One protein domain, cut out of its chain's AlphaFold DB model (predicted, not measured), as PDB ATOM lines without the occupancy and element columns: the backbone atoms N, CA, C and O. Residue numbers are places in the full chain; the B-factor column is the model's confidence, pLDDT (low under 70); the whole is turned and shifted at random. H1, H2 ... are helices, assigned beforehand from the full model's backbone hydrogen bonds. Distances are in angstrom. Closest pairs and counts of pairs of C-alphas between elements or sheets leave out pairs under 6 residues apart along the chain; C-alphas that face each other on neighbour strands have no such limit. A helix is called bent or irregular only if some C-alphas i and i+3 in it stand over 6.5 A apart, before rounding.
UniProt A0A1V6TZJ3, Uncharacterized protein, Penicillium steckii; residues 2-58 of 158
ATOM      1  N   SER A   2     -39.512  39.918 -14.426       70.75
ATOM      2  CA  SER A   2     -39.643  41.143 -13.624       70.75
ATOM      3  C   SER A   2     -41.078  41.644 -13.759       70.75
ATOM      4  O   SER A   2     -41.659  41.513 -14.838       70.75
ATOM      5  N   ALA A   3     -41.650  42.165 -12.680       81.69
ATOM      6  CA  ALA A   3     -43.002  42.705 -12.654       81.69
ATOM      7  C   ALA A   3     -43.009  44.010 -11.859       81.69
ATOM      8  O   ALA A   3     -42.323  44.130 -10.844       81.69
ATOM      9  N   SER A   4     -43.811  44.972 -12.307       88.12
ATOM     10  CA  SER A   4     -44.112  46.152 -11.505       88.12
ATOM     11  C   SER A   4     -45.154  45.771 -10.455       88.12
ATOM     12  O   SER A   4     -46.206  45.241 -10.807       88.12
ATOM     13  N   LEU A   5     -44.854  46.001  -9.176       89.25
ATOM     14  CA  LEU A   5     -45.724  45.625  -8.062       89.25
ATOM     15  C   LEU A   5     -46.127  46.867  -7.272       89.25
ATOM     16  O   LEU A   5     -45.277  47.679  -6.911       89.25
ATOM     17  N   SER A   6     -47.406  46.967  -6.906       89.50
ATOM     18  CA  SER A   6     -47.918  48.062  -6.070       89.50
ATOM     19  C   SER A   6     -47.159  48.218  -4.751       89.50
ATOM     20  O   SER A   6     -46.980  49.334  -4.280       89.50
ATOM     21  N   ILE A   7     -46.691  47.108  -4.175       87.62
ATOM     22  CA  ILE A   7     -45.989  47.071  -2.882       87.62
ATOM     23  C   ILE A   7     -44.541  47.577  -2.941       87.62
ATOM     24  O   ILE A   7     -43.970  47.898  -1.903       87.62
ATOM     25  N   THR A   8     -43.932  47.623  -4.130       87.06
ATOM     26  CA  THR A   8     -42.554  48.105  -4.327       87.06
ATOM     27  C   THR A   8     -42.490  49.393  -5.139       87.06
ATOM     28  O   THR A   8     -41.435  50.024  -5.199       87.06
ATOM     29  N   ALA A   9     -43.599  49.809  -5.752       89.69
ATOM     30  CA  ALA A   9     -43.671  51.049  -6.501       89.69
ATOM     31  C   ALA A   9     -43.548  52.271  -5.567       89.69
ATOM     32  O   ALA A   9     -44.154  52.296  -4.494       89.69
ATOM     33  N   PRO A  10     -42.845  53.340  -5.981       90.69
ATOM     34  CA  PRO A  10     -42.744  54.597  -5.239       90.69
ATOM     35  C   PRO A  10     -44.016  55.454  -5.401       90.69
ATOM     36  O   PRO A  10     -43.951  56.662  -5.625       90.69
ATOM     37  N   VAL A  11     -45.189  54.822  -5.348       92.56
ATOM     38  CA  VAL A  11     -46.504  55.432  -5.555       92.56
ATOM     39  C   VAL A  11     -47.444  54.868  -4.500       92.56
ATOM     40  O   VAL A  11     -47.457  53.662  -4.266       92.56
ATOM     41  N   THR A  12     -48.243  55.721  -3.863       92.62
ATOM     42  CA  THR A  12     -49.208  55.277  -2.852       92.62
ATOM     43  C   THR A  12     -50.202  54.292  -3.461       92.62
ATOM     44  O   THR A  12     -50.921  54.626  -4.404       92.62
ATOM     45  N   GLN A  13     -50.230  53.074  -2.920       92.12
ATOM     46  CA  GLN A  13     -51.183  52.044  -3.313       92.12
ATOM     47  C   GLN A  13     -52.617  52.484  -2.959       92.12
ATOM     48  O   GLN A  13     -52.832  52.929  -1.828       92.12
ATOM     49  N   PRO A  14     -53.592  52.354  -3.882       93.00
ATOM     50  CA  PRO A  14     -54.986  52.636  -3.575       93.00
ATOM     51  C   PRO A  14     -55.562  51.605  -2.607       93.00
ATOM     52  O   PRO A  14     -55.186  50.430  -2.604       93.00
ATOM     53  N   THR A  15     -56.543  52.037  -1.828       93.19
ATOM     54  CA  THR A  15     -57.411  51.132  -1.076       93.19
ATOM     55  C   THR A  15     -58.406  50.426  -2.003       93.19
ATOM     56  O   THR A  15     -58.694  50.888  -3.107       93.19
ATOM     57  N   GLY A  16     -58.996  49.317  -1.545       91.44
ATOM     58  CA  GLY A  16     -60.055  48.640  -2.303       91.44
ATOM     59  C   GLY A  16     -61.254  49.551  -2.589       91.44
ATOM     60  O   GLY A  16     -61.771  49.548  -3.700       91.44
ATOM     61  N   ASN A  17     -61.651  50.396  -1.629       93.38
ATOM     62  CA  ASN A  17     -62.774  51.318  -1.825       93.38
ATOM     63  C   ASN A  17     -62.477  52.368  -2.903       93.38
ATOM     64  O   ASN A  17     -63.333  52.665  -3.738       93.38
ATOM     65  N   GLU A  18     -61.240  52.872  -2.913       95.00
ATOM     66  CA  GLU A  18     -60.761  53.792  -3.938       95.00
ATOM     67  C   GLU A  18     -60.829  53.173  -5.333       95.00
ATOM     68  O   GLU A  18     -61.299  53.831  -6.253       95.00
ATOM     69  N   VAL A  19     -60.434  51.907  -5.489       92.88
ATOM     70  CA  VAL A  19     -60.498  51.213  -6.785       92.88
ATOM     71  C   VAL A  19     -61.937  50.967  -7.242       92.88
ATOM     72  O   VAL A  19     -62.229  51.132  -8.422       92.88
ATOM     73  N   ILE A  20     -62.826  50.560  -6.333       90.81
ATOM     74  CA  ILE A  20     -64.178  50.101  -6.689       90.81
ATOM     75  C   ILE A  20     -65.143  51.273  -6.900       90.81
ATOM     76  O   ILE A  20     -66.044  51.170  -7.725       90.81
ATOM     77  N   THR A  21     -64.997  52.366  -6.140       92.19
ATOM     78  CA  THR A  21     -66.032  53.417  -6.090       92.19
ATOM     79  C   THR A  21     -65.520  54.850  -6.197       92.19
ATOM     80  O   THR A  21     -66.201  55.680  -6.795       92.19
ATOM     81  N   GLU A  22     -64.362  55.185  -5.618       95.75
ATOM     82  CA  GLU A  22     -63.988  56.600  -5.449       95.75
ATOM     83  C   GLU A  22     -63.115  57.148  -6.583       95.75
ATOM     84  O   GLU A  22     -63.225  58.321  -6.949       95.75
ATOM     85  N   TRP A  23     -62.196  56.345  -7.125       96.38
ATOM     86  CA  TRP A  23     -61.286  56.793  -8.173       96.38
ATOM     87  C   TRP A  23     -61.937  56.684  -9.547       96.38
ATOM     88  O   TRP A  23     -62.523  55.671  -9.914       96.38
ATOM     89  N   SER A  24     -61.749  57.718 -10.366       96.12
ATOM     90  CA  SER A  24     -62.094  57.645 -11.784       96.12
ATOM     91  C   SER A  24     -61.176  56.669 -12.532       96.12
ATOM     92  O   SER A  24     -60.003  56.500 -12.181       96.12
ATOM     93  N   LEU A  25     -61.659  56.133 -13.659       94.81
ATOM     94  CA  LEU A  25     -60.847  55.316 -14.572       94.81
ATOM     95  C   LEU A  25     -59.547  56.020 -14.999       94.81
ATOM     96  O   LEU A  25     -58.490  55.398 -15.059       94.81
ATOM     97  N   SER A  26     -59.590  57.334 -15.241       97.06
ATOM     98  CA  SER A  26     -58.401  58.123 -15.597       97.06
ATOM     99  C   SER A  26     -57.371  58.205 -14.466       97.06
ATOM    100  O   SER A  26     -56.163  58.187 -14.722       97.06
ATOM    101  N   ARG A  27     -57.824  58.264 -13.207       96.62
ATOM    102  CA  ARG A  27     -56.947  58.254 -12.033       96.62
ATOM    103  C   ARG A  27     -56.313  56.878 -11.840       96.62
ATOM    104  O   ARG A  27     -55.102  56.812 -11.645       96.62
ATOM    105  N   LEU A  28     -57.086  55.800 -11.986       95.69
ATOM    106  CA  LEU A  28     -56.570  54.425 -11.962       95.69
ATOM    107  C   LEU A  28     -55.528  54.192 -13.065       95.69
ATOM    108  O   LEU A  28     -54.438  53.696 -12.792       95.69
ATOM    109  N   ALA A  29     -55.807  54.635 -14.293       96.25
ATOM    110  CA  ALA A  29     -54.858  54.545 -15.402       96.25
ATOM    111  C   ALA A  29     -53.561  55.330 -15.128       96.25
ATOM    112  O   ALA A  29     -52.466  54.855 -15.430       96.25
ATOM    113  N   THR A  30     -53.672  56.513 -14.512       96.75
ATOM    114  CA  THR A  30     -52.509  57.314 -14.098       96.75
ATOM    115  C   THR A  30     -51.679  56.585 -13.048       96.75
ATOM    116  O   THR A  30     -50.460  56.525 -13.182       96.75
ATOM    117  N   TYR A  31     -52.322  55.975 -12.050       96.25
ATOM    118  CA  TYR A  31     -51.647  55.165 -11.037       96.25
ATOM    119  C   TYR A  31     -50.880  53.991 -11.660       96.25
ATOM    120  O   TYR A  31     -49.686  53.832 -11.403       96.25
ATOM    121  N   VAL A  32     -51.517  53.223 -12.554       95.12
ATOM    122  CA  VAL A  32     -50.856  52.127 -13.284       95.12
ATOM    123  C   VAL A  32     -49.676  52.647 -14.106       95.12
ATOM    124  O   VAL A  32     -48.611  52.027 -14.125       95.12
ATOM    125  N   ARG A  33     -49.810  53.815 -14.751       95.62
ATOM    126  CA  ARG A  33     -48.712  54.446 -15.495       95.62
ATOM    127  C   ARG A  33     -47.558  54.858 -14.584       95.62
ATOM    128  O   ARG A  33     -46.411  54.629 -14.939       95.62
ATOM    129  N   GLN A  34     -47.832  55.457 -13.427       95.50
ATOM    130  CA  GLN A  34     -46.792  55.846 -12.470       95.50
ATOM    131  C   GLN A  34     -46.054  54.618 -11.927       95.50
ATOM    132  O   GLN A  34     -44.825  54.606 -11.891       95.50
ATOM    133  N   MET A  35     -46.797  53.567 -11.577       95.00
ATOM    134  CA  MET A  35     -46.246  52.288 -11.139       95.00
ATOM    135  C   MET A  35     -45.360  51.660 -12.226       95.00
ATOM    136  O   MET A  35     -44.194  51.370 -11.974       95.00
ATOM    137  N   THR A  36     -45.849  51.537 -13.459       93.75
ATOM    138  CA  THR A  36     -45.065  50.957 -14.566       93.75
ATOM    139  C   THR A  36     -43.856  51.810 -14.955       93.75
ATOM    140  O   THR A  36     -42.780  51.262 -15.162       93.75
ATOM    141  N   ASN A  37     -43.974  53.142 -14.961       94.38
ATOM    142  CA  ASN A  37     -42.853  54.052 -15.228       94.38
ATOM    143  C   ASN A  37     -41.761  54.010 -14.146       94.38
ATOM    144  O   ASN A  37     -40.644  54.450 -14.406       94.38
ATOM    145  N   SER A  38     -42.057  53.503 -12.944       92.50
ATOM    146  CA  SER A  38     -41.042  53.330 -11.897       92.50
ATOM    147  C   SER A  38     -40.059  52.189 -12.181       92.50
ATOM    148  O   SER A  38     -39.001  52.122 -11.557       92.50
ATOM    149  N   MET A  39     -40.373  51.308 -13.136       91.56
ATOM    150  CA  MET A  39     -39.482  50.240 -13.589       91.56
ATOM    151  C   MET A  39     -38.476  50.782 -14.607       91.56
ATOM    152  O   MET A  39     -38.597  50.558 -15.810       91.56
ATOM    153  N   THR A  40     -37.491  51.532 -14.117       92.94
ATOM    154  CA  THR A  40     -36.362  52.007 -14.927       92.94
ATOM    155  C   THR A  40     -35.300  50.916 -15.098       92.94
ATOM    156  O   THR A  40     -35.360  49.867 -14.451       92.94
ATOM    157  N   GLN A  41     -34.299  51.168 -15.948       93.81
ATOM    158  CA  GLN A  41     -33.150  50.270 -16.085       93.81
ATOM    159  C   GLN A  41     -32.421  50.104 -14.746       93.81
ATOM    160  O   GLN A  41     -32.120  48.988 -14.349       93.81
ATOM    161  N   GLU A  42     -32.223  51.193 -14.004       94.19
ATOM    162  CA  GLU A  42     -31.558  51.176 -12.700       94.19
ATOM    163  C   GLU A  42     -32.354  50.364 -11.668       94.19
ATOM    164  O   GLU A  42     -31.777  49.604 -10.893       94.19
ATOM    165  N   ALA A  43     -33.686  50.484 -11.669       91.12
ATOM    166  CA  ALA A  43     -34.550  49.685 -10.799       91.12
ATOM    167  C   ALA A  43     -34.497  48.189 -11.159       91.12
ATOM    168  O   ALA A  43     -34.497  47.327 -10.272       91.12
ATOM    169  N   LEU A  44     -34.429  47.873 -12.456       92.56
ATOM    170  CA  LEU A  44     -34.257  46.506 -12.936       92.56
ATOM    171  C   LEU A  44     -32.890  45.945 -12.534       92.56
ATOM    172  O   LEU A  44     -32.836  44.834 -12.012       92.56
ATOM    173  N   ASP A  45     -31.814  46.706 -12.718       94.75
ATOM    174  CA  ASP A  45     -30.454  46.301 -12.357       94.75
ATOM    175  C   ASP A  45     -30.347  46.033 -10.852       94.75
ATOM    176  O   ASP A  45     -29.896  44.960 -10.453       94.75
ATOM    177  N   ALA A  46     -30.886  46.922 -10.013       91.81
ATOM    178  CA  ALA A  46     -30.953  46.713  -8.567       91.81
ATOM    179  C   ALA A  46     -31.750  45.447  -8.194       91.81
ATOM    180  O   ALA A  46     -31.376  44.697  -7.286       91.81
ATOM    181  N   THR A  47     -32.841  45.169  -8.914       90.69
ATOM    182  CA  THR A  47     -33.618  43.935  -8.727       90.69
ATOM    183  C   THR A  47     -32.792  42.706  -9.109       90.69
ATOM    184  O   THR A  47     -32.798  41.716  -8.381       90.69
ATOM    185  N   LEU A  48     -32.057  42.755 -10.223       92.88
ATOM    186  CA  LEU A  48     -31.196  41.662 -10.677       92.88
ATOM    187  C   LEU A  48     -30.040  41.404  -9.705       92.88
ATOM    188  O   LEU A  48     -29.753  40.241  -9.415       92.88
ATOM    189  N   GLU A  49     -29.424  42.453  -9.162       95.12
ATOM    190  CA  GLU A  49     -28.397  42.351  -8.122       95.12
ATOM    191  C   GLU A  49     -28.939  41.666  -6.865       95.12
ATOM    192  O   GLU A  49     -28.326  40.722  -6.365       95.12
ATOM    193  N   MET A  50     -30.128  42.062  -6.397       91.06
ATOM    194  CA  MET A  50     -30.793  41.407  -5.267       91.06
ATOM    195  C   MET A  50     -31.072  39.929  -5.565       91.06
ATOM    196  O   MET A  50     -30.676  39.055  -4.789       91.06
ATOM    197  N   VAL A  51     -31.678  39.624  -6.717       92.12
ATOM    198  CA  VAL A  51     -31.999  38.250  -7.140       92.12
ATOM    199  C   VAL A  51     -30.741  37.387  -7.268       92.12
ATOM    200  O   VAL A  51     -30.784  36.192  -6.969       92.12
ATOM    201  N   ALA A  52     -29.607  37.962  -7.677       94.56
ATOM    202  CA  ALA A  52     -28.340  37.245  -7.782       94.56
ATOM    203  C   ALA A  52     -27.843  36.712  -6.426       94.56
ATOM    204  O   ALA A  52     -27.186  35.670  -6.393       94.56
ATOM    205  N   THR A  53     -28.199  37.368  -5.314       95.62
ATOM    206  CA  THR A  53     -27.846  36.915  -3.955       95.62
ATOM    207  C   THR A  53     -28.678  35.721  -3.474       95.62
ATOM    208  O   THR A  53     -28.277  35.015  -2.546       95.62
ATOM    209  N   VAL A  54     -29.820  35.447  -4.112       95.19
ATOM    210  CA  VAL A  54     -30.734  34.371  -3.720       95.19
ATOM    211  C   VAL A  54     -30.278  33.046  -4.333       95.19
ATOM    212  O   VAL A  54     -30.306  32.839  -5.550       95.19
ATOM    213  N   LYS A  55     -29.871  32.108  -3.467       95.50
ATOM    214  CA  LYS A  55     -29.406  30.775  -3.882       95.50
ATOM    215  C   LYS A  55     -30.525  29.946  -4.513       95.50
ATOM    216  O   LYS A  55     -30.327  29.361  -5.577       95.50
ATOM    217  N   ASP A  56     -31.681  29.892  -3.858       94.81
ATOM    218  CA  ASP A  56     -32.855  29.176  -4.352       94.81
ATOM    219  C   ASP A  56     -33.796  30.126  -5.101       94.81
ATOM    220  O   ASP A  56     -34.664  30.769  -4.512       94.81
ATOM    221  N   LYS A  57     -33.637  30.199  -6.425       90.12
ATOM    222  CA  LYS A  57     -34.475  31.057  -7.275       90.12
ATOM    223  C   LYS A  57     -35.924  30.579  -7.388       90.12
ATOM    224  O   LYS A  57     -36.768  31.368  -7.797       90.12
ATOM    225  N   SER A  58     -36.233  29.329  -7.029       88.94
ATOM    226  CA  SER A  58     -37.614  28.831  -7.067       88.94
ATOM    227  C   SER A  58     -38.497  29.512  -6.015       88.94
ATOM    228  O   SER A  58     -39.687  29.720  -6.247       88.94
TER     229      SER A  58
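Overview. This is residues 2 to 58 of the 158 residues of an uncharacterized protein of Penicillium steckii (UniProt A0A1V6TZJ3). Three helices are strung out in a loose, open curve: H2 forms its base, H1 folds back near the start of H2, and H3 heads away from the other end, clear of both. The unnamed stretch of residues 2 to 15 runs through the inside of the curve, while residues 49 to 58, of which 49 to 53 belong to H3, stick out free at one end. The printed part has 57 residues, with three named helices in the order H1, H2, H3 and no named strand; the class is all helix. The whole is loose, with a radius of gyration of the C-alphas of 14.4 A, and elongated, spanning 43 by 22 by 14 A.

Along the chain. H2, residues 25 to 37, is 18.1 A from first to last C-alpha and begins at C-alpha 25, (-60.847, 55.316, -14.572). H3, residues 41 to 53, is 18.8 A long and ends at C-alpha 53, (-27.846, 36.915, -3.955). H1, residues 16 to 22, begins at C-alpha 16, (-60.055, 48.640, -2.303); it is irregular, but only just, with C-alphas 19 and 22 6.6 A apart.

Arrangement. H2 is close to but not clearly touching H1; their closest C-alphas, those of Leu 28 and Val 19, are 7.2 A apart. Their lines stand at a steep tilt of 43 degrees, opposite ways. H2 and H3 are apart, and so are H1 and H3. Every O i to N i+4 pair is within hydrogen-bond range in H1 and H2; in H3 it is 8 of 9.

Size, cuts and confidence. The two C-alphas farthest apart, those of Glu 22 and Lys 55, are 43.2 A apart. Without residues 49 to 58, the body spans 37 by 17 by 14 A. The links H1 to H2 and H2 to H3 are tight. The printed part has no cut; its mean pLDDT is 92.6, and no printed residue is under 70.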